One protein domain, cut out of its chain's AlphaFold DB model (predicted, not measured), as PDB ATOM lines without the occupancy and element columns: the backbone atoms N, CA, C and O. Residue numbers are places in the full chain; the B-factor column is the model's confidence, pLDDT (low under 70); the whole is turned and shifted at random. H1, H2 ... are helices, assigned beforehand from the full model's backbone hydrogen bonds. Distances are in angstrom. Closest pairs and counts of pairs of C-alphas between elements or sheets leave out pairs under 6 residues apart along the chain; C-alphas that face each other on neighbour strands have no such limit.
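AT A GLANCE: This is residues 99 to 138 of the 139 residues of an uncharacterized protein of Clostridium sp. (strain SY8519) (UniProt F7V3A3). One long helix, H2, makes the length of the domain, and the chain before it stands off to the side at its first end, roughly as an L, with the one-turn helix H1 at the far tip of the short limb. Residues 119 to 138 and 99 to 104 stick out free. The printed part has 40 residues with two named helices, H1 then H2, and no named strand; its class is all helix. It is only just extended, close to loose, with a radius of gyration of the C-alphas of 13.9 A, and spans 42 by 18 by 13 A.

HOW THE PARTS SIT: H2, residues 114 to 136, has each O i to N i+4 pair within hydrogen-bond range. H1, residues 99 to 102, is apart from H2, with no C-alpha within 8 A of it. H1 is too short for any such pair, and its one O i to N i+3 pair is not within range.

IN THESE COORDINATES: H2 measures 33.2 A from C-alpha 114 at (40.005, 8.111, 31.122) to C-alpha 136 at (37.302, 37.352, 46.676). H1 begins at C-alpha 99 at (27.405, 12.388, 24.595).

THE WHOLE: The C-alphas farthest apart, of His 110 and Gly 138, are 42.6 A apart. The printed part has no cut. The link from H1 to H2, 11 residues, is long. Model pLDDT is under 70 at residues 134 to 138.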
ATOM      1  N   GLU A  99      27.464  11.380  25.669       74.50
ATOM      2  CA  GLU A  99      27.405  12.388  24.595       74.50
ATOM      3  C   GLU A  99      28.024  13.744  24.977       74.50
ATOM      4  O   GLU A  99      28.825  14.303  24.233       74.50
ATOM      5  N   ARG A 100      27.742  14.247  26.184       76.56
ATOM      6  CA  ARG A 100      28.350  15.493  26.678       76.56
ATOM      7  C   ARG A 100      29.839  15.329  26.986       76.56
ATOM      8  O   ARG A 100      30.591  16.290  26.881       76.56
ATOM      9  N   PHE A 101      30.232  14.138  27.426       77.38
ATOM     10  CA  PHE A 101      31.561  13.877  27.957       77.38
ATOM     11  C   PHE A 101      32.573  13.546  26.851       77.38
ATOM     12  O   PHE A 101      33.688  14.054  26.869       77.38
ATOM     13  N   TRP A 102      32.154  12.797  25.826       77.56
ATOM     14  CA  TRP A 102      32.969  12.489  24.649       77.56
ATOM     15  C   TRP A 102      33.331  13.741  23.850       77.56
ATOM     16  O   TRP A 102      34.450  13.836  23.367       77.56
ATOM     17  N   ASN A 103      32.436  14.731  23.782       80.12
ATOM     18  CA  ASN A 103      32.681  15.975  23.043       80.12
ATOM     19  C   ASN A 103      33.739  16.889  23.687       80.12
ATOM     20  O   ASN A 103      34.238  17.796  23.028       80.12
ATOM     21  N   ILE A 104      34.034  16.703  24.977       82.50
ATOM     22  CA  ILE A 104      35.018  17.511  25.717       82.50
ATOM     23  C   ILE A 104      36.287  16.728  26.054       82.50
ATOM     24  O   ILE A 104      37.267  17.325  26.498       82.50
ATOM     25  N   MET A 105      36.269  15.406  25.876       82.19
ATOM     26  CA  MET A 105      37.438  14.571  26.090       82.19
ATOM     27  C   MET A 105      38.391  14.651  24.897       82.19
ATOM     28  O   MET A 105      37.947  14.664  23.750       82.19
ATOM     29  N   PRO A 106      39.708  14.644  25.143       82.88
ATOM     30  CA  PRO A 106      40.686  14.505  24.078       82.88
ATOM     31  C   PRO A 106      40.486  13.211  23.273       82.88
ATOM     32  O   PRO A 106      40.476  12.115  23.832       82.88
ATOM     33  N   GLU A 107      40.395  13.330  21.946       79.31
ATOM     34  CA  GLU A 107      40.149  12.198  21.033       79.31
ATOM     35  C   GLU A 107      41.274  11.142  21.024       79.31
ATOM     36  O   GLU A 107      41.069  10.021  20.565       79.31
ATOM     37  N   HIS A 108      42.462  11.487  21.531       81.44
ATOM     38  CA  HIS A 108      43.635  10.610  21.557       81.44
ATOM     39  C   HIS A 108      43.735   9.729  22.811       81.44
ATOM     40  O   HIS A 108      44.625   8.888  22.872       81.44
ATOM     41  N   LEU A 109      42.852   9.908  23.801       80.62
ATOM     42  CA  LEU A 109      42.886   9.125  25.035       80.62
ATOM     43  C   LEU A 109      42.357   7.704  24.817       80.62
ATOM     44  O   LEU A 109      41.261   7.481  24.286       80.62
ATOM     45  N   HIS A 110      43.104   6.730  25.320       82.06
ATOM     46  CA  HIS A 110      42.666   5.351  25.415       82.06
ATOM     47  C   HIS A 110      41.752   5.145  26.628       82.06
ATOM     48  O   HIS A 110      41.848   5.822  27.646       82.06
ATOM     49  N   LYS A 111      40.876   4.133  26.558       74.94
ATOM     50  CA  LYS A 111      39.899   3.839  27.625       74.94
ATOM     51  C   LYS A 111      40.514   3.649  29.016       74.94
ATOM     52  O   LYS A 111      39.825   3.877  30.003       74.94
ATOM     53  N   GLN A 112      41.762   3.191  29.086       80.31
ATOM     54  CA  GLN A 112      42.482   2.975  30.346       80.31
ATOM     55  C   GLN A 112      42.930   4.293  30.998       80.31
ATOM     56  O   GLN A 112      43.111   4.330  32.206       80.31
ATOM     57  N   GLU A 113      43.051   5.367  30.218       82.06
ATOM     58  CA  GLU A 113      43.558   6.677  30.648       82.06
ATOM     59  C   GLU A 113      42.422   7.621  31.081       82.06
ATOM     60  O   GLU A 113      42.667   8.670  31.670       82.06
ATOM     61  N   TYR A 114      41.160   7.263  30.810       84.12
ATOM     62  CA  TYR A 114      40.005   8.111  31.122       84.12
ATOM     63  C   TYR A 114      39.858   8.396  32.613       84.12
ATOM     64  O   TYR A 114      39.525   9.519  32.976       84.12
ATOM     65  N   GLU A 115      40.072   7.393  33.462       81.88
ATOM     66  CA  GLU A 115      39.912   7.545  34.910       81.88
ATOM     67  C   GLU A 115      40.923   8.548  35.477       81.88
ATOM     68  O   GLU A 115      40.536   9.464  36.200       81.88
ATOM     69  N   GLU A 116      42.186   8.428  35.069       85.75
ATOM     70  CA  GLU A 116      43.271   9.314  35.493       85.75
ATOM     71  C   GLU A 116      43.075  10.734  34.953       85.75
ATOM     72  O   GLU A 116      43.102  11.697  35.717       85.75
ATOM     73  N   TYR A 117      42.707  10.870  33.676       88.19
ATOM     74  CA  TYR A 117      42.392  12.168  33.079       88.19
ATOM     75  C   TYR A 117      41.224  12.883  33.784       88.19
ATOM     76  O   TYR A 117      41.257  14.096  34.004       88.19
ATOM     77  N   ILE A 118      40.171  12.143  34.157       87.56
ATOM     78  CA  ILE A 118      39.037  12.687  34.918       87.56
ATOM     79  C   ILE A 118      39.486  13.152  36.303       87.56
ATOM     80  O   ILE A 118      39.069  14.227  36.743       87.56
ATOM     81  N   ALA A 119      40.303  12.353  36.993       87.75
ATOM     82  CA  ALA A 119      40.805  12.688  38.318       87.75
ATOM     83  C   ALA A 119      41.626  13.988  38.283       87.75
ATOM     84  O   ALA A 119      41.303  14.930  39.011       87.75
ATOM     85  N   GLU A 120      42.584  14.094  37.360       89.25
ATOM     86  CA  GLU A 120      43.416  15.288  37.175       89.25
ATOM     87  C   GLU A 120      42.583  16.538  36.846       89.25
ATOM     88  O   GLU A 120      42.803  17.618  37.403       89.25
ATOM     89  N   ALA A 121      41.576  16.409  35.976       89.50
ATOM     90  CA  ALA A 121      40.701  17.523  35.618       89.50
ATOM     91  C   ALA A 121      39.904  18.052  36.826       89.50
ATOM     92  O   ALA A 121      39.735  19.267  36.984       89.50
ATOM     93  N   ILE A 122      39.426  17.154  37.694       88.69
ATOM     94  CA  ILE A 122      38.707  17.516  38.922       88.69
ATOM     95  C   ILE A 122      39.650  18.202  39.919       88.69
ATOM     96  O   ILE A 122      39.275  19.219  40.511       88.69
ATOM     97  N   GLU A 123      40.870  17.692  40.093       89.62
ATOM     98  CA  GLU A 123      41.881  18.300  40.967       89.62
ATOM     99  C   GLU A 123      42.239  19.718  40.517       89.62
ATOM    100  O   GLU A 123      42.201  20.662  41.316       89.62
ATOM    101  N   HIS A 124      42.492  19.898  39.220       90.50
ATOM    102  CA  HIS A 124      42.800  21.200  38.642       90.50
ATOM    103  C   HIS A 124      41.632  22.189  38.805       90.50
ATOM    104  O   HIS A 124      41.838  23.352  39.181       90.50
ATOM    105  N   TYR A 125      40.392  21.736  38.588       87.81
ATOM    106  CA  TYR A 125      39.206  22.564  38.804       87.81
ATOM    107  C   TYR A 125      39.075  23.002  40.267       87.81
ATOM    108  O   TYR A 125      38.880  24.190  40.534       87.81
ATOM    109  N   ASN A 126      39.237  22.079  41.219       86.19
ATOM    110  CA  ASN A 126      39.149  22.375  42.650       86.19
ATOM    111  C   ASN A 126      40.215  23.383  43.091       86.19
ATOM    112  O   ASN A 126      39.892  24.345  43.792       86.19
ATOM    113  N   HIS A 127      41.459  23.206  42.641       85.12
ATOM    114  CA  HIS A 127      42.557  24.121  42.941       85.12
ATOM    115  C   HIS A 127      42.269  25.539  42.420       85.12
ATOM    116  O   HIS A 127      42.382  26.517  43.163       85.12
ATOM    117  N   SER A 128      41.784  25.648  41.181       84.06
ATOM    118  CA  SER A 128      41.410  26.928  40.562       84.06
ATOM    119  C   SER A 128      40.248  27.617  41.295       84.06
ATOM    120  O   SER A 128      40.267  28.829  41.520       84.06
ATOM    121  N   ARG A 129      39.238  26.848  41.723       82.75
ATOM    122  CA  ARG A 129      38.086  27.334  42.508       82.75
ATOM    123  C   ARG A 129      38.511  27.870  43.874       82.75
ATOM    124  O   ARG A 129      37.988  28.894  44.315       82.75
ATOM    125  N   LEU A 130      39.448  27.187  44.531       74.56
ATOM    126  CA  LEU A 130      39.965  27.580  45.840       74.56
ATOM    127  C   LEU A 130      40.697  28.927  45.749       74.56
ATOM    128  O   LEU A 130      40.392  29.842  46.513       74.56
ATOM    129  N   GLN A 131      41.568  29.089  44.749       76.19
ATOM    130  CA  GLN A 131      42.292  30.339  44.494       76.19
ATOM    131  C   GLN A 131      41.350  31.519  44.206       76.19
ATOM    132  O   GLN A 131      41.541  32.607  44.745       76.19
ATOM    133  N   GLN A 132      40.283  31.302  43.431       72.31
ATOM    134  CA  GLN A 132      39.272  32.335  43.162       72.31
ATOM    135  C   GLN A 132      38.467  32.725  44.408       72.31
ATOM    136  O   GLN A 132      38.062  33.880  44.537       72.31
ATOM    137  N   SER A 133      38.215  31.783  45.321       71.12
ATOM    138  CA  SER A 133      37.523  32.076  46.581       71.12
ATOM    139  C   SER A 133      38.388  32.896  47.544       71.12
ATOM    140  O   SER A 133      37.883  33.824  48.167       71.12
ATOM    141  N   LEU A 134      39.696  32.624  47.591       67.88
ATOM    142  CA  LEU A 134      40.666  33.377  48.389       67.88
ATOM    143  C   LEU A 134      40.863  34.802  47.856       67.88
ATOM    144  O   LEU A 134      40.936  35.740  48.643       67.88
ATOM    145  N   ALA A 135      40.868  34.982  46.532       68.19
ATOM    146  CA  ALA A 135      40.965  36.301  45.907       68.19
ATOM    147  C   ALA A 135      39.734  37.195  46.160       68.19
ATOM    148  O   ALA A 135      39.865  38.410  46.172       68.19
ATOM    149  N   LYS A 136      38.546  36.612  46.381       59.88
ATOM    150  CA  LYS A 136      37.302  37.352  46.676       59.88
ATOM    151  C   LYS A 136      37.054  37.611  48.165       59.88
ATOM    152  O   LYS A 136      36.143  38.359  48.489       59.88
ATOM    153  N   ALA A 137      37.798  36.956  49.055       58.88
ATOM    154  CA  ALA A 137      37.696  37.141  50.505       58.88
ATOM    155  C   ALA A 137      38.726  38.149  51.055       58.88
ATOM    156  O   ALA A 137      38.745  38.400  52.258       58.88
ATOM    157  N   GLY A 138      39.605  38.667  50.189       55.88
ATOM    158  CA  GLY A 138      40.621  39.673  50.509       55.88
ATOM    159  C   GLY A 138      40.299  41.099  50.034       55.88
ATOM    160  O   GLY A 138      41.141  41.968  50.239       55.88
TER     161      GLY A 138